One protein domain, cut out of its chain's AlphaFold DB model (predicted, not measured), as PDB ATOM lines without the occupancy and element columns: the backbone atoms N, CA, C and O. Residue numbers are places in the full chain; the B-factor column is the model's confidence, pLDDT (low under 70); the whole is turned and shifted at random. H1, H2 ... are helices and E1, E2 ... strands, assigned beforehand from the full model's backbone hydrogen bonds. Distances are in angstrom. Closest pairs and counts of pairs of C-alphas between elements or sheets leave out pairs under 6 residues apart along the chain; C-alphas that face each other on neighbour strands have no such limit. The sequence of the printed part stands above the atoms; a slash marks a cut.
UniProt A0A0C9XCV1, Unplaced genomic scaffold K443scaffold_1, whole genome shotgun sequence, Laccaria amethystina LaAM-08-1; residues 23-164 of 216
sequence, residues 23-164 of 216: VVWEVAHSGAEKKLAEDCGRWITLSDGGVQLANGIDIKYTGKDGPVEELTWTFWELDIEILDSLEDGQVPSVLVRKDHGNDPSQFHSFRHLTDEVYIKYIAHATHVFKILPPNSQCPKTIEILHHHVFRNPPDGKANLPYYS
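Overview. This is residues 23 to 164 of the 216 residues of an uncharacterized protein of Laccaria amethystina LaAM-08-1 (UniProt A0A0C9XCV1). A long, twisted sheet of six strands curls round one helix, H1, and a small hairpin of E7 and E8 with a long tail makes a loosely placed part toward one end. The long strands E3 and E6 run side by side through the sheet. The printed part has 142 residues, with the named elements E1, H1, E2, E3, E4, E5, E6, E7 and E8 along the chain; the sheet's order is E1, E2, E3, E6, E5, E4, mixed, and the class is mostly strand. The whole is loose, with a radius of gyration of the C-alphas of 18.0 A, and a rod spanning 62 by 29 by 19 A.

Arrangement. The sheet holds E1, residues 23 to 29, E2, residues 51 to 61, E3, residues 68 to 83, E6, residues 118 to 132, E5, residues 106 to 112, and E4, residues 96 to 98. From edge strand E1 to edge strand E4 the strands' lines turn by 78 degrees and the way across turns by 85 degrees. E3 and E6 are antiparallel at 160 degrees, with N 79 and O 122 within hydrogen-bond range at 2.8 A. E2 and E3 form a hairpin, with N 56 and O 74 at 2.9 A. E1 and E2 are parallel at 19 degrees, with N 26 and O 55 at 2.8 A. E5 forms hairpins with E6, N 109 and O 121 at 2.9 A, and with E4, N 98 and O 106 at 2.9 A. E4, E5 and E6 are a meander, each strand the antiparallel neighbour of the one before; with E3, the antiparallel neighbour of E6, they make a Greek key. H1, residues 33 to 46, is on one face of the sheet, in two layers, and the sheet curls round it. Its closest C-alphas to E2 are those of Ile 44 and Val 51, 5.1 A apart; to E6, those of Thr 45 and Tyr 121, 5.1 A. H1 and E4 are near each other. E1, H1 and E2 form a strand-helix-strand unit, two parallel neighbour strands with a helix between, its crossover right-handed. In H1 every O i to N i+4 pair is within hydrogen-bond range. E7, residues 142 to 145, and E8, residues 148 to 151, form an antiparallel hairpin, with N 148 and O 145 at 2.9 A; both are apart from H1 and the six-stranded sheet.

Along the chain. E3 is 44.4 A long, E6 41.3 A, E2 29.2 A, E5 20.7 A, E1 20.2 A and H1 19.4 A; E4, E7 and E8 are shorter. E1 begins at C-alpha 23 (132.579, 100.083, 131.478), and E8 ends at C-alpha 151 (140.386, 112.862, 146.383).

Size, cuts and confidence. The C-alphas farthest apart, of Glu 116 and Asp 155, are 62.0 A apart. The printed part has no cut. The link E3 to E4 is long. Mean pLDDT of the printed part is 70.4; residues 131 to 164 are among those under 70.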
ATOM      1  N   VAL A  23     131.306  99.507 131.068       68.25
ATOM      2  CA  VAL A  23     132.579 100.083 131.478       68.25
ATOM      3  C   VAL A  23     133.138  99.209 132.588       68.25
ATOM      4  O   VAL A  23     132.456  98.983 133.587       68.25
ATOM      5  N   VAL A  24     134.367  98.731 132.421       73.44
ATOM      6  CA  VAL A  24     135.088  98.003 133.469       73.44
ATOM      7  C   VAL A  24     136.139  98.913 134.093       73.44
ATOM      8  O   VAL A  24     136.699  99.787 133.430       73.44
ATOM      9  N   TRP A  25     136.372  98.727 135.387       77.69
ATOM     10  CA  TRP A  25     137.407  99.413 136.145       77.69
ATOM     11  C   TRP A  25     138.346  98.361 136.706       77.69
ATOM     12  O   TRP A  25     137.906  97.499 137.462       77.69
ATOM     13  N   GLU A  26     139.616  98.453 136.341       82.00
ATOM     14  CA  GLU A  26     140.662  97.568 136.826       82.00
ATOM     15  C   GLU A  26     141.661  98.403 137.624       82.00
ATOM     16  O   GLU A  26     142.098  99.467 137.179       82.00
ATOM     17  N   VAL A  27     141.991  97.950 138.831       75.38
ATOM     18  CA  VAL A  27     142.867  98.685 139.747       75.38
ATOM     19  C   VAL A  27     144.048  97.801 140.097       75.38
ATOM     20  O   VAL A  27     143.873  96.671 140.551       75.38
ATOM     21  N   ALA A  28     145.252  98.328 139.912       78.06
ATOM     22  CA  ALA A  28     146.489  97.645 140.238       78.06
ATOM     23  C   ALA A  28     147.343  98.477 141.199       78.06
ATOM     24  O   ALA A  28     147.330  99.708 141.185       78.06
ATOM     25  N   HIS A  29     148.103  97.770 142.031       73.88
ATOM     26  CA  HIS A  29     149.124  98.355 142.894       73.88
ATOM     27  C   HIS A  29     150.519  98.155 142.279       73.88
ATOM     28  O   HIS A  29     150.717  97.270 141.437       73.88
ATOM     29  N   SER A  30     151.479  98.968 142.727       63.72
ATOM     30  CA  SER A  30     152.869  99.025 142.255       63.72
ATOM     31  C   SER A  30     153.452  97.672 141.821       63.72
ATOM     32  O   SER A  30     153.553  96.727 142.601       63.72
ATOM     33  N   GLY A  31     153.903  97.612 140.561       63.81
ATOM     34  CA  GLY A  31     154.585  96.452 139.969       63.81
ATOM     35  C   GLY A  31     153.728  95.609 139.022       63.81
ATOM     36  O   GLY A  31     154.256  94.715 138.362       63.81
ATOM     37  N   ALA A  32     152.433  95.911 138.904       71.88
ATOM     38  CA  ALA A  32     151.502  95.172 138.054       71.88
ATOM     39  C   ALA A  32     151.058  95.929 136.788       71.88
ATOM     40  O   ALA A  32     150.131  95.478 136.135       71.88
ATOM     41  N   GLU A  33     151.728  97.010 136.371       78.62
ATOM     42  CA  GLU A  33     151.349  97.819 135.191       78.62
ATOM     43  C   GLU A  33     151.148  96.981 133.913       78.62
ATOM     44  O   GLU A  33     150.137  97.100 133.222       78.62
ATOM     45  N   LYS A  34     152.078  96.060 133.624       83.00
ATOM     46  CA  LYS A  34     151.957  95.151 132.471       83.00
ATOM     47  C   LYS A  34     150.736  94.240 132.582       83.00
ATOM     48  O   LYS A  34     150.086  93.980 131.576       83.00
ATOM     49  N   LYS A  35     150.448  93.767 133.795       85.50
ATOM     50  CA  LYS A  35     149.299  92.913 134.085       85.50
ATOM     51  C   LYS A  35     147.994  93.712 134.004       85.50
ATOM     52  O   LYS A  35     147.054  93.232 133.399       85.50
ATOM     53  N   LEU A  36     147.966  94.944 134.511       86.88
ATOM     54  CA  LEU A  36     146.831  95.858 134.398       86.88
ATOM     55  C   LEU A  36     146.474  96.118 132.931       86.88
ATOM     56  O   LEU A  36     145.311  96.036 132.553       86.88
ATOM     57  N   ALA A  37     147.476  96.398 132.095       89.12
ATOM     58  CA  ALA A  37     147.278  96.568 130.661       89.12
ATOM     59  C   ALA A  37     146.710  95.297 130.007       89.12
ATOM     60  O   ALA A  37     145.784  95.378 129.202       89.12
ATOM     61  N   GLU A  38     147.241  94.126 130.371       89.62
ATOM     62  CA  GLU A  38     146.746  92.834 129.894       89.62
ATOM     63  C   GLU A  38     145.301  92.569 130.339       89.62
ATOM     64  O   GLU A  38     144.479  92.180 129.513       89.62
ATOM     65  N   ASP A  39     144.967  92.831 131.601       89.31
ATOM     66  CA  ASP A  39     143.627  92.650 132.160       89.31
ATOM     67  C   ASP A  39     142.619  93.598 131.479       89.31
ATOM     68  O   ASP A  39     141.574  93.146 131.006       89.31
ATOM     69  N   CYS A  40     142.961  94.880 131.290       89.81
ATOM     70  CA  CYS A  40     142.164  95.819 130.489       89.81
ATOM     71  C   CYS A  40     141.979  95.338 129.040       89.81
ATOM     72  O   CYS A  40     140.865  95.349 128.508       89.81
ATOM     73  N   GLY A  41     143.059  94.868 128.406       89.00
ATOM     74  CA  GLY A  41     143.026  94.308 127.058       89.00
ATOM     75  C   GLY A  41     142.134  93.070 126.960       89.00
ATOM     76  O   GLY A  41     141.368  92.934 126.003       89.00
ATOM     77  N   ARG A  42     142.166  92.184 127.963       88.06
ATOM     78  CA  ARG A  42     141.292  91.005 128.056       88.06
ATOM     79  C   ARG A  42     139.836  91.388 128.208       88.06
ATOM     80  O   ARG A  42     139.011  90.829 127.489       88.06
ATOM     81  N   TRP A  43     139.520  92.320 129.108       85.88
ATOM     82  CA  TRP A  43     138.145  92.770 129.312       85.88
ATOM     83  C   TRP A  43     137.519  93.223 128.000       85.88
ATOM     84  O   TRP A  43     136.425  92.784 127.659       85.88
ATOM     85  N   ILE A  44     138.236  94.027 127.222       84.38
ATOM     86  CA  ILE A  44     137.737  94.528 125.944       84.38
ATOM     87  C   ILE A  44     137.713  93.428 124.877       84.38
ATOM     88  O   ILE A  44     136.662  93.135 124.310       84.38
ATOM     89  N   THR A  45     138.849  92.784 124.606       85.75
ATOM     90  CA  THR A  45     138.979  91.903 123.433       85.75
ATOM     91  C   THR A  45     138.328  90.534 123.600       85.75
ATOM     92  O   THR A  45     138.013  89.907 122.592       85.75
ATOM     93  N   LEU A  46     138.145  90.037 124.829       82.69
ATOM     94  CA  LEU A  46     137.588  88.704 125.092       82.69
ATOM     95  C   LEU A  46     136.136  88.730 125.576       82.69
ATOM     96  O   LEU A  46     135.559  87.666 125.777       82.69
ATOM     97  N   SER A  47     135.535  89.911 125.739       78.25
ATOM     98  CA  SER A  47     134.113  90.048 126.088       78.25
ATOM     99  C   SER A  47     133.172  90.015 124.881       78.25
ATOM    100  O   SER A  47     131.975  90.246 125.047       78.25
ATOM    101  N   ASP A  48     133.693  89.788 123.672       70.81
ATOM    102  CA  ASP A  48     132.935  89.747 122.415       70.81
ATOM    103  C   ASP A  48     132.099  91.028 122.168       70.81
ATOM    104  O   ASP A  48     130.967  90.996 121.679       70.81
ATOM    105  N   GLY A  49     132.649  92.195 122.528       65.12
ATOM    106  CA  GLY A  49     131.956  93.493 122.463       65.12
ATOM    107  C   GLY A  49     131.031  93.773 123.657       65.12
ATOM    108  O   GLY A  49     130.251  94.735 123.655       65.12
ATOM    109  N   GLY A  50     131.097  92.927 124.689       66.69
ATOM    110  CA  GLY A  50     130.444  93.106 125.979       66.69
ATOM    111  C   GLY A  50     130.952  94.337 126.724       66.69
ATOM    112  O   GLY A  50     130.132  95.101 127.235       66.69
ATOM    113  N   VAL A  51     132.271  94.544 126.721       71.50
ATOM    114  CA  VAL A  51     133.006  95.671 127.310       71.50
ATOM    115  C   VAL A  51     133.628  96.496 126.188       71.50
ATOM    116  O   VAL A  51     134.287  95.952 125.308       71.50
ATOM    117  N   GLN A  52     133.419  97.810 126.222       68.81
ATOM    118  CA  GLN A  52     133.948  98.739 125.204       68.81
ATOM    119  C   GLN A  52     134.952  99.730 125.759       68.81
ATOM    120  O   GLN A  52     135.744 100.285 125.006       68.81
ATOM    121  N   LEU A  53     134.888  99.952 127.068       78.38
ATOM    122  CA  LEU A  53     135.786 100.836 127.774       78.38
ATOM    123  C   LEU A  53     136.298 100.100 129.006       78.38
ATOM    124  O   LEU A  53     135.503  99.616 129.819       78.38
ATOM    125  N   ALA A  54     137.614 100.050 129.155       84.62
ATOM    126  CA  ALA A  54     138.251  99.653 130.399       84.62
ATOM    127  C   ALA A  54     139.081 100.820 130.942       84.62
ATOM    128  O   ALA A  54     139.853 101.456 130.225       84.62
ATOM    129  N   ASN A  55     138.894 101.112 132.225       82.94
ATOM    130  CA  ASN A  55     139.656 102.105 132.964       82.94
ATOM    131  C   ASN A  55     140.697 101.377 133.800       82.94
ATOM    132  O   ASN A  55     140.337 100.720 134.773       82.94
ATOM    133  N   GLY A  56     141.966 101.493 133.422       85.00
ATOM    134  CA  GLY A  56     143.071 100.990 134.227       85.00
ATOM    135  C   GLY A  56     143.553 102.071 135.185       85.00
ATOM    136  O   GLY A  56     143.936 103.146 134.732       85.00
ATOM    137  N   ILE A  57     143.550 101.796 136.487       83.00
ATOM    138  CA  ILE A  57     144.116 102.674 137.514       83.00
ATOM    139  C   ILE A  57     145.343 101.979 138.107       83.00
ATOM    140  O   ILE A  57     145.210 100.973 138.800       83.00
ATOM    141  N   ASP A  58     146.529 102.520 137.846       83.94
ATOM    142  CA  ASP A  58     147.782 102.077 138.463       83.94
ATOM    143  C   ASP A  58     148.143 103.006 139.623       83.94
ATOM    144  O   ASP A  58     148.231 104.226 139.452       83.94
ATOM    145  N   ILE A  59     148.341 102.428 140.808       76.81
ATOM    146  CA  ILE A  59     148.684 103.155 142.031       76.81
ATOM    147  C   ILE A  59     150.055 102.698 142.515       76.81
ATOM    148  O   ILE A  59     150.224 101.568 142.982       76.81
ATOM    149  N   LYS A  60     151.034 103.601 142.468       78.94
ATOM    150  CA  LYS A  60     152.371 103.361 143.010       78.94
ATOM    151  C   LYS A  60     152.505 103.987 144.385       78.94
ATOM    152  O   LYS A  60     152.104 105.128 144.589       78.94
ATOM    153  N   TYR A  61     153.106 103.244 145.307       72.25
ATOM    154  CA  TYR A  61     153.388 103.677 146.674       72.25
ATOM    155  C   TYR A  61     154.893 103.743 146.909       72.25
ATOM    156  O   TYR A  61     155.647 102.929 146.364       72.25
ATOM    157  N   THR A  62     155.321 104.654 147.780       69.81
ATOM    158  CA  THR A  62     156.706 104.723 148.255       69.81
ATOM    159  C   THR A  62     156.982 103.569 149.228       69.81
ATOM    160  O   THR A  62     156.875 103.707 150.443       69.81
ATOM    161  N   GLY A  63     157.321 102.392 148.704       67.94
ATOM    162  CA  GLY A  63     157.428 101.161 149.497       67.94
ATOM    163  C   GLY A  63     156.068 100.495 149.744       67.94
ATOM    164  O   GLY A  63     155.045 100.945 149.242       67.94
ATOM    165  N   LYS A  64     156.052  99.381 150.488       62.31
ATOM    166  CA  LYS A  64     154.869  98.502 150.602       62.31
ATOM    167  C   LYS A  64     153.664  99.156 151.300       62.31
ATOM    168  O   LYS A  64     152.539  98.830 150.952       62.31
ATOM    169  N   ASP A  65     153.918 100.092 152.217       59.81
ATOM    170  CA  ASP A  65     152.901 100.759 153.048       59.81
ATOM    171  C   ASP A  65     153.125 102.287 153.141       59.81
ATOM    172  O   ASP A  65     152.676 102.947 154.079       59.81
ATOM    173  N   GLY A  66     153.895 102.858 152.210       60.91
ATOM    174  CA  GLY A  66     154.188 104.291 152.197       60.91
ATOM    175  C   GLY A  66     153.092 105.132 151.542       60.91
ATOM    176  O   GLY A  66     152.082 104.597 151.085       60.91
ATOM    177  N   PRO A  67     153.264 106.464 151.482       62.38
ATOM    178  CA  PRO A  67     152.333 107.325 150.761       62.38
ATOM    179  C   PRO A  67     152.247 106.924 149.281       62.38
ATOM    180  O   PRO A  67     153.205 106.393 148.716       62.38
ATOM    181  N   VAL A  68     151.103 107.205 148.649       65.81
ATOM    182  CA  VAL A  68     150.990 107.135 147.184       65.81
ATOM    183  C   VAL A  68     152.046 108.065 146.590       65.81
ATOM    184  O   VAL A  68     152.216 109.180 147.065       65.81
ATOM    185  N   GLU A  69     152.767 107.604 145.582       72.56
ATOM    186  CA  GLU A  69     153.827 108.336 144.887       72.56
ATOM    187  C   GLU A  69     153.365 108.791 143.501       72.56
ATOM    188  O   GLU A  69     153.580 109.935 143.107       72.56
ATOM    189  N   GLU A  70     152.690 107.897 142.781       74.69
ATOM    190  CA  GLU A  70     152.169 108.131 141.438       74.69
ATOM    191  C   GLU A  70     150.805 107.450 141.329       74.69
ATOM    192  O   GLU A  70     150.609 106.333 141.812       74.69
ATOM    193  N   LEU A  71     149.860 108.128 140.681       72.56
ATOM    194  CA  LEU A  71     148.617 107.505 140.254       72.56
ATOM    195  C   LEU A  71     148.382 107.806 138.781       72.56
ATOM    196  O   LEU A  71     148.287 108.974 138.388       72.56
ATOM    197  N   THR A  72     148.258 106.742 137.999       76.88
ATOM    198  CA  THR A  72     148.050 106.793 136.555       76.88
ATOM    199  C   THR A  72     146.692 106.204 136.216       76.88
ATOM    200  O   THR A  72     146.321 105.148 136.719       76.88
ATOM    201  N   TRP A  73     145.949 106.889 135.354       79.50
ATOM    202  CA  TRP A  73     144.692 106.413 134.793       79.50
ATOM    203  C   TRP A  73     144.837 106.276 133.287       79.50
ATOM    204  O   TRP A  73     145.090 107.254 132.587       79.50
ATOM    205  N   THR A  74     144.655 105.057 132.798       79.69
ATOM    206  CA  THR A  74     144.666 104.730 131.379       79.69
ATOM    207  C   THR A  74     143.275 104.358 130.882       79.69
ATOM    208  O   THR A  74     142.593 103.519 131.475       79.69
ATOM    209  N   PHE A  75     142.878 104.955 129.764       82.62
ATOM    210  CA  PHE A  75     141.666 104.617 129.028       82.62
ATOM    211  C   PHE A  75     141.984 103.600 127.948       82.62
ATOM    212  O   PHE A  75     142.932 103.789 127.191       82.62
ATOM    213  N   TRP A  76     141.180 102.547 127.883       86.44
ATOM    214  CA  TRP A  76     141.277 101.510 126.870       86.44
ATOM    215  C   TRP A  76     139.976 101.418 126.101       86.44
ATOM    216  O   TRP A  76     138.920 101.251 126.713       86.44
ATOM    217  N   GLU A  77     140.062 101.493 124.781       84.81
ATOM    218  CA  GLU A  77     138.901 101.517 123.896       84.81
ATOM    219  C   GLU A  77     138.901 100.326 122.942       84.81
ATOM    220  O   GLU A  77     139.946  99.757 122.610       84.81
ATOM    221  N   LEU A  78     137.690  99.934 122.546       82.62
ATOM    222  CA  LEU A  78     137.451  98.867 121.592       82.62
ATOM    223  C   LEU A  78     137.402  99.404 120.161       82.62
ATOM    224  O   LEU A  78     136.484 100.144 119.819       82.62
ATOM    225  N   ASP A  79     138.277  98.877 119.314       83.19
ATOM    226  CA  ASP A  79     138.130  98.909 117.863       83.19
ATOM    227  C   ASP A  79     137.748  97.527 117.329       83.19
ATOM    228  O   ASP A  79     138.088  96.484 117.901       83.19
ATOM    229  N   ILE A  80     137.032  97.515 116.206       80.44
ATOM    230  CA  ILE A  80     136.569  96.292 115.554       80.44
ATOM    231  C   ILE A  80     136.936  96.331 114.075       80.44
ATOM    232  O   ILE A  80     136.543  97.239 113.345       80.44
ATOM    233  N   GLU A  81     137.621  95.287 113.623       83.62
ATOM    234  CA  GLU A  81     137.890  95.031 112.210       83.62
ATOM    235  C   GLU A  81     137.165  93.751 111.773       83.62
ATOM    236  O   GLU A  81     137.103  92.770 112.515       83.62
ATOM    237  N   ILE A  82     136.617  93.751 110.556       80.31
ATOM    238  CA  ILE A  82     136.036  92.556 109.928       80.31
ATOM    239  C   ILE A  82     137.011  92.062 108.869       80.31
ATOM    240  O   ILE A  82     137.424  92.835 108.002       80.31
ATOM    241  N   LEU A  83     137.355  90.781 108.952       81.56
ATOM    242  CA  LEU A  83     138.348  90.129 108.111       81.56
ATOM    243  C   LEU A  83     137.709  88.970 107.348       81.56
ATOM    244  O   LEU A  83     136.911  88.220 107.909       81.56
ATOM    245  N   ASP A  84     138.104  88.801 106.091       85.12
ATOM    246  CA  ASP A  84     137.641  87.700 105.235       85.12
ATOM    247  C   ASP A  84     138.449  86.404 105.474       85.12
ATOM    248  O   ASP A  84     138.091  85.332 105.000       85.12
ATOM    249  N   SER A  85     139.559  86.485 106.213       86.31
ATOM    250  CA  SER A  85     140.364  85.340 106.644       86.31
ATOM    251  C   SER A  85     141.308  85.731 107.789       86.31
ATOM    252  O   SER A  85     141.497  86.916 108.077       86.31
ATOM    253  N   LEU A  86     141.888  84.727 108.452       84.81
ATOM    254  CA  LEU A  86     143.011  84.895 109.378       84.81
ATOM    255  C   LEU A  86     144.319  84.491 108.692       84.81
ATOM    256  O   LEU A  86     144.318  83.640 107.803       84.81
ATOM    257  N   GLU A  87     145.428  85.088 109.116       86.19
ATOM    258  CA  GLU A  87     146.767  84.695 108.665       86.19
ATOM    259  C   GLU A  87     147.224  83.400 109.357       86.19
ATOM    260  O   GLU A  87     146.774  83.071 110.461       86.19
ATOM    261  N   ASP A  88     148.157  82.678 108.730       77.31
ATOM    262  CA  ASP A  88     148.707  81.439 109.283       77.31
ATOM    263  C   ASP A  88     149.295  81.658 110.688       77.31
ATOM    264  O   ASP A  88     150.128  82.536 110.921       77.31
ATOM    265  N   GLY A  89     148.857  80.832 111.640       78.88
ATOM    266  CA  GLY A  89     149.285  80.891 113.041       78.88
ATOM    267  C   GLY A  89     148.446  81.805 113.941       78.88
ATOM    268  O   GLY A  89     148.652  81.798 115.157       78.88
ATOM    269  N   GLN A  90     147.473  82.547 113.404       83.69
ATOM    270  CA  GLN A  90     146.517  83.297 114.221       83.69
ATOM    271  C   GLN A  90     145.453  82.361 114.808       83.69
ATOM    272  O   GLN A  90     144.786  81.614 114.096       83.69
ATOM    273  N   VAL A  91     145.276  82.420 116.131       82.88
ATOM    274  CA  VAL A  91     144.331  81.561 116.858       82.88
ATOM    275  C   VAL A  91     143.129  82.390 117.331       82.88
ATOM    276  O   VAL A  91     143.318  83.390 118.035       82.88
ATOM    277  N   PRO A  92     141.885  82.000 116.990       81.62
ATOM    278  CA  PRO A  92     140.687  82.606 117.560       81.62
ATOM    279  C   PRO A  92     140.649  82.466 119.083       81.62
ATOM    280  O   PRO A  92     141.146  81.496 119.646       81.62
ATOM    281  N   SER A  93     140.008  83.407 119.772       78.00
ATOM    282  CA  SER A  93     139.808  83.322 121.229       78.00
ATOM    283  C   SER A  93     141.056  83.403 122.094       78.00
ATOM    284  O   SER A  93     140.978  83.168 123.298       78.00
ATOM    285  N   VAL A  94     142.170  83.852 121.520       84.81
ATOM    286  CA  VAL A  94     143.409  84.126 122.243       84.81
ATOM    287  C   VAL A  94     143.672  85.627 122.266       84.81
ATOM    288  O   VAL A  94     143.519  86.313 121.255       84.81
ATOM    289  N   LEU A  95     144.059  86.135 123.438       87.88
ATOM    290  CA  LEU A  95     144.593  87.484 123.577       87.88
ATOM    291  C   LEU A  95     145.999  87.518 122.977       87.88
ATOM    292  O   LEU A  95     146.893  86.808 123.432       87.88
ATOM    293  N   VAL A  96     146.199  88.375 121.990       88.62
ATOM    294  CA  VAL A  96     147.491  88.604 121.352       88.62
ATOM    295  C   VAL A  96     147.921  90.030 121.651       88.62
ATOM    296  O   VAL A  96     147.164  90.976 121.441       88.62
ATOM    297  N   ARG A  97     149.141  90.197 122.157       86.88
ATOM    298  CA  ARG A  97     149.754  91.514 122.331       86.88
ATOM    299  C   ARG A  97     150.420  91.926 121.023       86.88
ATOM    300  O   ARG A  97     151.243  91.175 120.506       86.88
ATOM    301  N   LYS A  98     150.111  93.124 120.525       77.25
ATOM    302  CA  LYS A  98     150.796  93.683 119.358       77.25
ATOM    303  C   LYS A  98     152.045  94.437 119.824       77.25
ATOM    304  O   LYS A  98     151.937  95.400 120.574       77.25
ATOM    305  N   ASP A  99     153.200  93.946 119.390       63.25
ATOM    306  CA  ASP A  99     154.553  94.499 119.535       63.25
ATOM    307  C   ASP A  99     155.114  94.746 120.952       63.25
ATOM    308  O   ASP A  99     154.590  95.472 121.799       63.25
ATOM    309  N   HIS A 100     156.308  94.189 121.168       48.88
ATOM    310  CA  HIS A 100     157.223  94.487 122.269       48.88
ATOM    311  C   HIS A 100     157.928  95.841 122.042       48.88
ATOM    312  O   HIS A 100     159.136  95.883 121.827       48.88
ATOM    313  N   GLY A 101     157.192  96.956 122.072       53.06
ATOM    314  CA  GLY A 101     157.824  98.282 121.980       53.06
ATOM    315  C   GLY A 101     156.921  99.463 121.639       53.06
ATOM    316  O   GLY A 101     157.358 100.596 121.813       53.06
ATOM    317  N   ASN A 102     155.686  99.226 121.192       51.25
ATOM    318  CA  ASN A 102     154.751 100.309 120.908       51.25
ATOM    319  C   ASN A 102     154.040 100.751 122.193       51.25
ATOM    320  O   ASN A 102     153.376  99.962 122.868       51.25
ATOM    321  N   ASP A 103     154.227 102.024 122.518       58.66
ATOM    322  CA  ASP A 103     153.436 102.775 123.483       58.66
ATOM    323  C   ASP A 103     152.518 103.704 122.666       58.66
ATOM    324  O   ASP A 103     153.036 104.440 121.819       58.66
ATOM    325  N   PRO A 104     151.181 103.668 122.827       63.84
ATOM    326  CA  PRO A 104     150.406 102.879 123.786       63.84
ATOM    327  C   PRO A 104     150.335 101.377 123.474       63.84
ATOM    328  O   PRO A 104     150.290 100.953 122.320       63.84
ATOM    329  N   SER A 105     150.266 100.566 124.535       78.69
ATOM    330  CA  SER A 105     150.090  99.112 124.421       78.69
ATOM    331  C   SER A 105     148.775  98.752 123.714       78.69
ATOM    332  O   SER A 105     147.731  99.353 123.971       78.69
ATOM    333  N   GLN A 106     148.826  97.727 122.860       88.50
ATOM    334  CA  GLN A 106     147.683  97.238 122.089       88.50
ATOM    335  C   GLN A 106     147.545  95.716 122.218       88.50
ATOM    336  O   GLN A 106     148.527  94.970 122.159       88.50
ATOM    337  N   PHE A 107     146.305  95.254 122.351       90.31
ATOM    338  CA  PHE A 107     145.935  93.843 122.358       90.31
ATOM    339  C   PHE A 107     144.856  93.576 121.318       90.31
ATOM    340  O   PHE A 107     144.059  94.452 120.997       90.31
ATOM    341  N   HIS A 108     144.795  92.355 120.806       91.50
ATOM    342  CA  HIS A 108     143.706  91.933 119.942       91.50
ATOM    343  C   HIS A 108     143.304  90.485 120.193       91.50
ATOM    344  O   HIS A 108     144.074  89.686 120.719       91.50
ATOM    345  N   SER A 109     142.084  90.144 119.797       90.62
ATOM    346  CA  SER A 109     141.619  88.765 119.710       90.62
ATOM    347  C   SER A 109     140.756  88.588 118.464       90.62
ATOM    348  O   SER A 109     140.172  89.548 117.958       90.62
ATOM    349  N   PHE A 110     140.674  87.357 117.966       86.88
ATOM    350  CA  PHE A 110     139.861  87.020 116.800       86.88
ATOM    351  C   PHE A 110     138.655  86.171 117.203       86.88
ATOM    352  O   PHE A 110     138.719  85.380 118.150       86.88
ATOM    353  N   ARG A 111     137.548  86.308 116.475       82.31
ATOM    354  CA  ARG A 111     136.348  85.473 116.593       82.31
ATOM    355  C   ARG A 111     135.779  85.170 115.223       82.31
ATOM    356  O   ARG A 111     135.823  86.007 114.333       82.31
ATOM    357  N   HIS A 112     135.156  84.008 115.091       77.56
ATOM    358  CA  HIS A 112     134.359  83.697 113.914       77.56
ATOM    359  C   HIS A 112     133.040  84.469 113.944       77.56
ATOM    360  O   HIS A 112     132.202  84.234 114.821       77.56
ATOM    361  N   LEU A 113     132.816  85.312 112.940       73.75
ATOM    362  CA  LEU A 113     131.513  85.919 112.683       73.75
ATOM    363  C   LEU A 113     130.605  84.942 111.937       73.75
ATOM    364  O   LEU A 113     129.495  84.654 112.376       73.75
ATOM    365  N   THR A 114     131.136  84.391 110.850       73.44
ATOM    366  CA  THR A 114     130.575  83.292 110.061       73.44
ATOM    367  C   THR A 114     131.670  82.240 109.858       73.44
ATOM    368  O   THR A 114     132.716  82.307 110.510       73.44
ATOM    369  N   ASP A 115     131.430  81.250 109.005       71.12
ATOM    370  CA  ASP A 115     132.449  80.254 108.648       71.12
ATOM    371  C   ASP A 115     133.543  80.848 107.745       71.12
ATOM    372  O   ASP A 115     134.669  80.360 107.723       71.12
ATOM    373  N   GLU A 116     133.228  81.949 107.059       75.81
ATOM    374  CA  GLU A 116     134.101  82.620 106.088       75.81
ATOM    375  C   GLU A 116     134.606  83.981 106.581       75.81
ATOM    376  O   GLU A 116     135.529  84.537 106.010       75.81
ATOM    377  N   VAL A 117     134.001  84.543 107.631       77.44
ATOM    378  CA  VAL A 117     134.285  85.906 108.093       77.44
ATOM    379  C   VAL A 117     134.653  85.901 109.564       77.44
ATOM    380  O   VAL A 117     134.006  85.255 110.394       77.44
ATOM    381  N   TYR A 118     135.651  86.703 109.903       81.31
ATOM    382  CA  TYR A 118     136.169  86.883 111.247       81.31
ATOM    383  C   TYR A 118     135.943  88.315 111.727       81.31
ATOM    384  O   TYR A 118     135.978  89.271 110.954       81.31
ATOM    385  N   ILE A 119     135.739  88.468 113.030       81.06
ATOM    386  CA  ILE A 119     135.883  89.742 113.726       81.06
ATOM    387  C   ILE A 119     137.213  89.729 114.465       81.06
ATOM    388  O   ILE A 119     137.512  88.793 115.206       81.06
ATOM    389  N   LYS A 120     137.973  90.805 114.319       87.12
ATOM    390  CA  LYS A 120     139.116  91.133 115.155       87.12
ATOM    391  C   LYS A 120     138.709  92.248 116.114       87.12
ATOM    392  O   LYS A 120     138.410  93.360 115.687       87.12
ATOM    393  N   TYR A 121     138.696  91.932 117.403       84.88
ATOM    394  CA  TYR A 121     138.518  92.904 118.477       84.88
ATOM    395  C   TYR A 121     139.885  93.427 118.880       84.88
ATOM    396  O   TYR A 121     140.789  92.636 119.147       84.88
ATOM    397  N   ILE A 122     140.036  94.740 118.944       88.69
ATOM    398  CA  ILE A 122     141.298  95.410 119.225       88.69
ATOM    399  C   ILE A 122     141.078  96.299 120.443       88.69
ATOM    400  O   ILE A 122     140.218  97.168 120.431       88.69
ATOM    401  N   ALA A 123     141.859  96.083 121.494       89.75
ATOM    402  CA  ALA A 123     141.946  96.990 122.624       89.75
ATOM    403  C   ALA A 123     143.217  97.812 122.496       89.75
ATOM    404  O   ALA A 123     144.309  97.254 122.382       89.75
ATOM    405  N   HIS A 124     143.093  99.125 122.555       88.00
ATOM    406  CA  HIS A 124     144.243 100.014 122.562       88.00
ATOM    407  C   HIS A 124     144.067 101.063 123.653       88.00
ATOM    408  O   HIS A 124     142.951 101.513 123.924       88.00
ATOM    409  N   ALA A 125     145.166 101.429 124.308       84.75
ATOM    410  CA  ALA A 125     145.137 102.542 125.240       84.75
ATOM    411  C   ALA A 125     145.075 103.866 124.458       84.75
ATOM    412  O   ALA A 125     145.937 104.126 123.621       84.75
ATOM    413  N   THR A 126     144.064 104.698 124.711       77.75
ATOM    414  CA  THR A 126     143.868 105.975 123.997       77.75
ATOM    415  C   THR A 126     144.454 107.155 124.746       77.75
ATOM    416  O   THR A 126     145.041 108.052 124.148       77.75
ATOM    417  N   HIS A 127     144.314 107.158 126.070       75.06
ATOM    418  CA  HIS A 127     144.758 108.264 126.902       75.06
ATOM    419  C   HIS A 127     145.360 107.749 128.204       75.06
ATOM    420  O   HIS A 127     144.775 106.897 128.872       75.06
ATOM    421  N   VAL A 128     146.508 108.306 128.584       74.94
ATOM    422  CA  VAL A 128     147.194 108.019 129.847       74.94
ATOM    423  C   VAL A 128     147.313 109.326 130.623       74.94
ATOM    424  O   VAL A 128     147.994 110.257 130.197       74.94
ATOM    425  N   PHE A 129     146.650 109.403 131.771       70.69
ATOM    426  CA  PHE A 129     146.646 110.573 132.637       70.69
ATOM    427  C   PHE A 129     147.409 110.286 133.920       70.69
ATOM    428  O   PHE A 129     147.052 109.392 134.683       70.69
ATOM    429  N   LYS A 130     148.416 111.109 134.212       71.44
ATOM    430  CA  LYS A 130     149.057 111.132 135.529       71.44
ATOM    431  C   LYS A 130     148.248 112.036 136.450       71.44
ATOM    432  O   LYS A 130     148.348 113.259 136.378       71.44
ATOM    433  N   ILE A 131     147.407 111.431 137.283       64.25
ATOM    434  CA  ILE A 131     146.510 112.144 138.201       64.25
ATOM    435  C   ILE A 131     147.313 112.805 139.325       64.25
ATOM    436  O   ILE A 131     146.996 113.925 139.733       64.25
ATOM    437  N   LEU A 132     148.344 112.117 139.816       61.47
ATOM    438  CA  LEU A 132     149.297 112.634 140.791       61.47
ATOM    439  C   LEU A 132     150.692 112.615 140.157       61.47
ATOM    440  O   LEU A 132     151.276 111.537 140.023       61.47
ATOM    441  N   PRO A 133     151.219 113.769 139.711       53.66
ATOM    442  CA  PRO A 133     152.603 113.852 139.273       53.66
ATOM    443  C   PRO A 133     153.552 113.741 140.481       53.66
ATOM    444  O   PRO A 133     153.154 114.094 141.603       53.66
ATOM    445  N   PRO A 134     154.812 113.318 140.262       47.38
ATOM    446  CA  PRO A 134     155.811 113.225 141.323       47.38
ATOM    447  C   PRO A 134     155.918 114.553 142.090       47.38
ATOM    448  O   PRO A 134     156.011 115.611 141.468       47.38
ATOM    449  N   ASN A 135     155.928 114.500 143.428       51.22
ATOM    450  CA  ASN A 135     156.037 115.646 144.357       51.22
ATOM    451  C   ASN A 135     154.768 116.495 144.603       51.22
ATOM    452  O   ASN A 135     154.861 117.573 145.191       51.22
ATOM    453  N   SER A 136     153.580 116.042 144.197       53.94
ATOM    454  CA  SER A 136     152.317 116.653 144.649       53.94
ATOM    455  C   SER A 136     152.001 116.261 146.110       53.94
ATOM    456  O   SER A 136     152.497 115.248 146.594       53.94
ATOM    457  N   GLN A 137     151.226 117.067 146.860       52.56
ATOM    458  CA  GLN A 137     150.778 116.685 148.213       52.56
ATOM    459  C   GLN A 137     149.941 115.403 148.113       52.56
ATOM    460  O   GLN A 137     148.767 115.446 147.741       52.56
ATOM    461  N   CYS A 138     150.567 114.260 148.392       48.53
ATOM    462  CA  CYS A 138     149.937 112.971 148.170       48.53
ATOM    463  C   CYS A 138     148.883 112.670 149.240       48.53
ATOM    464  O   CYS A 138     149.176 112.745 150.440       48.53
ATOM    465  N   PRO A 139     147.652 112.316 148.835       51.53
ATOM    466  CA  PRO A 139     146.627 111.905 149.775       51.53
ATOM    467  C   PRO A 139     147.046 110.594 150.457       51.53
ATOM    468  O   PRO A 139     147.572 109.686 149.815       51.53
ATOM    469  N   LYS A 140     146.790 110.481 151.767       44.34
ATOM    470  CA  LYS A 140     147.052 109.247 152.534       44.34
ATOM    471  C   LYS A 140     146.176 108.072 152.080       44.34
ATOM    472  O   LYS A 140     146.539 106.925 152.306       44.34
ATOM    473  N   THR A 141     145.029 108.358 151.467       44.25
ATOM    474  CA  THR A 141     144.028 107.374 151.044       44.25
ATOM    475  C   THR A 141     143.390 107.812 149.730       44.25
ATOM    476  O   THR A 141     143.072 108.991 149.561       44.25
ATOM    477  N   ILE A 142     143.166 106.866 148.819       50.56
ATOM    478  CA  ILE A 142     142.420 107.070 147.574       50.56
ATOM    479  C   ILE A 142     141.182 106.192 147.655       50.56
ATOM    480  O   ILE A 142     141.298 104.982 147.836       50.56
ATOM    481  N   GLU A 143     140.008 106.807 147.556       47.75
ATOM    482  CA  GLU A 143     138.736 106.091 147.562       47.75
ATOM    483  C   GLU A 143     138.171 106.053 146.144       47.75
ATOM    484  O   GLU A 143     137.973 107.085 145.494       47.75
ATOM    485  N   ILE A 144     137.918 104.839 145.659       45.53
ATOM    486  CA  ILE A 144     137.255 104.590 144.383       45.53
ATOM    487  C   ILE A 144     135.816 104.202 144.720       45.53
ATOM    488  O   ILE A 144     135.555 103.088 145.170       45.53
ATOM    489  N   LEU A 145     134.880 105.134 144.550       42.00
ATOM    490  CA  LEU A 145     133.466 104.917 144.860       42.00
ATOM    491  C   LEU A 145     132.661 104.918 143.561       42.00
ATOM    492  O   LEU A 145     132.700 105.893 142.817       42.00
ATOM    493  N   HIS A 146     131.905 103.845 143.309       39.62
ATOM    494  CA  HIS A 146     130.859 103.766 142.275       39.62
ATOM    495  C   HIS A 146     131.232 104.374 140.904       39.62
ATOM    496  O   HIS A 146     130.425 105.098 140.326       39.62
ATOM    497  N   HIS A 147     132.428 104.076 140.375       40.69
ATOM    498  CA  HIS A 147     132.940 104.589 139.084       40.69
ATOM    499  C   HIS A 147     133.512 106.019 139.105       40.69
ATOM    500  O   HIS A 147     133.634 106.662 138.063       40.69
ATOM    501  N   HIS A 148     133.891 106.522 140.279       37.62
ATOM    502  CA  HIS A 148     134.519 107.828 140.444       37.62
ATOM    503  C   HIS A 148     135.777 107.718 141.311       37.62
ATOM    504  O   HIS A 148     135.789 107.032 142.334       37.62
ATOM    505  N   VAL A 149     136.834 108.428 140.908       39.50
ATOM    506  CA  VAL A 149     138.048 108.598 141.714       39.50
ATOM    507  C   VAL A 149     137.866 109.847 142.570       39.50
ATOM    508  O   VAL A 149     137.857 110.962 142.045       39.50
ATOM    509  N   PHE A 150     137.710 109.667 143.881       41.38
ATOM    510  CA  PHE A 150     137.613 110.776 144.823       41.38
ATOM    511  C   PHE A 150     138.979 111.076 145.440       41.38
ATOM    512  O   PHE A 150     139.729 110.182 145.837       41.38
ATOM    513  N   ARG A 151     139.295 112.367 145.542       43.47
ATOM    514  CA  ARG A 151     140.386 112.862 146.383       43.47
ATOM    515  C   ARG A 151     139.763 113.329 147.689       43.47
ATOM    516  O   ARG A 151     138.900 114.199 147.637       43.47
ATOM    517  N   ASN A 152     140.210 112.803 148.828       42.03
ATOM    518  CA  ASN A 152     139.905 113.417 150.119       42.03
ATOM    519  C   ASN A 152     140.827 114.631 150.298       42.03
ATOM    520  O   ASN A 152     142.040 114.446 150.449       42.03
ATOM    521  N   PRO A 153     140.312 115.873 150.236       43.28
ATOM    522  CA  PRO A 153     141.123 117.038 150.535       43.28
ATOM    523  C   PRO A 153     141.483 117.022 152.032       43.28
ATOM    524  O   PRO A 153     140.636 116.645 152.848       43.28
ATOM    525  N   PRO A 154     142.695 117.463 152.417       45.66
ATOM    526  CA  PRO A 154     143.130 117.468 153.814       45.66
ATOM    527  C   PRO A 154     142.192 118.240 154.761       45.66
ATOM    528  O   PRO A 154     142.146 117.931 155.948       45.66
ATOM    529  N   ASP A 155     141.388 119.171 154.230       49.47
ATOM    530  CA  ASP A 155     140.625 120.145 155.022       49.47
ATOM    531  C   ASP A 155     139.098 120.099 154.790       49.47
ATOM    532  O   ASP A 155     138.395 121.077 155.048       49.47
ATOM    533  N   GLY A 156     138.555 118.996 154.256       50.50
ATOM    534  CA  GLY A 156     137.098 118.799 154.138       50.50
ATOM    535  C   GLY A 156     136.360 119.770 153.199       50.50
ATOM    536  O   GLY A 156     135.139 119.900 153.284       50.50
ATOM    537  N   LYS A 157     137.065 120.464 152.296       41.62
ATOM    538  CA  LYS A 157     136.469 121.400 151.327       41.62
ATOM    539  C   LYS A 157     136.475 120.840 149.903       41.62
ATOM    540  O   LYS A 157     137.541 120.605 149.355       41.62
ATOM    541  N   ALA A 158     135.261 120.715 149.353       47.62
ATOM    542  CA  ALA A 158     134.837 120.486 147.962       47.62
ATOM    543  C   ALA A 158     135.655 119.507 147.087       47.62
ATOM    544  O   ALA A 158     136.805 119.746 146.728       47.62
ATOM    545  N   ASN A 159     134.967 118.456 146.630       42.53
ATOM    546  CA  ASN A 159     135.430 117.499 145.620       42.53
ATOM    547  C   ASN A 159     135.776 118.208 144.286       42.53
ATOM    548  O   ASN A 159     134.936 118.920 143.739       42.53
ATOM    549  N   LEU A 160     136.970 117.980 143.724       36.62
ATOM    550  CA  LEU A 160     137.393 118.417 142.373       36.62
ATOM    551  C   LEU A 160     138.335 117.354 141.757       36.62
ATOM    552  O   LEU A 160     139.119 116.790 142.530       36.62
ATOM    553  N   PRO A 161     138.410 117.121 140.420       42.22
ATOM    554  CA  PRO A 161     137.556 117.509 139.282       42.22
ATOM    555  C   PRO A 161     136.815 116.305 138.621       42.22
ATOM    556  O   PRO A 161     137.011 115.153 138.998       42.22
ATOM    557  N   TYR A 162     135.955 116.587 137.629       41.69
ATOM    558  CA  TYR A 162     135.011 115.671 136.954       41.69
ATOM    559  C   TYR A 162     135.423 115.377 135.496       41.69
ATOM    560  O   TYR A 162     135.814 116.299 134.781       41.69
ATOM    561  N   TYR A 163     135.271 114.127 135.036       40.44
ATOM    562  CA  TYR A 163     135.413 113.726 133.626       40.44
ATOM    563  C   TYR A 163     134.145 112.979 133.175       40.44
ATOM    564  O   TYR A 163     133.680 112.082 133.878       40.44
ATOM    565  N   SER A 164     133.574 113.339 132.018       35.94
ATOM    566  CA  SER A 164     132.367 112.702 131.456       35.94
ATOM    567  C   SER A 164     132.489 112.399 129.969       35.94
ATOM    568  O   SER A 164     133.024 113.213 129.221       35.94
TER     569      SER A 164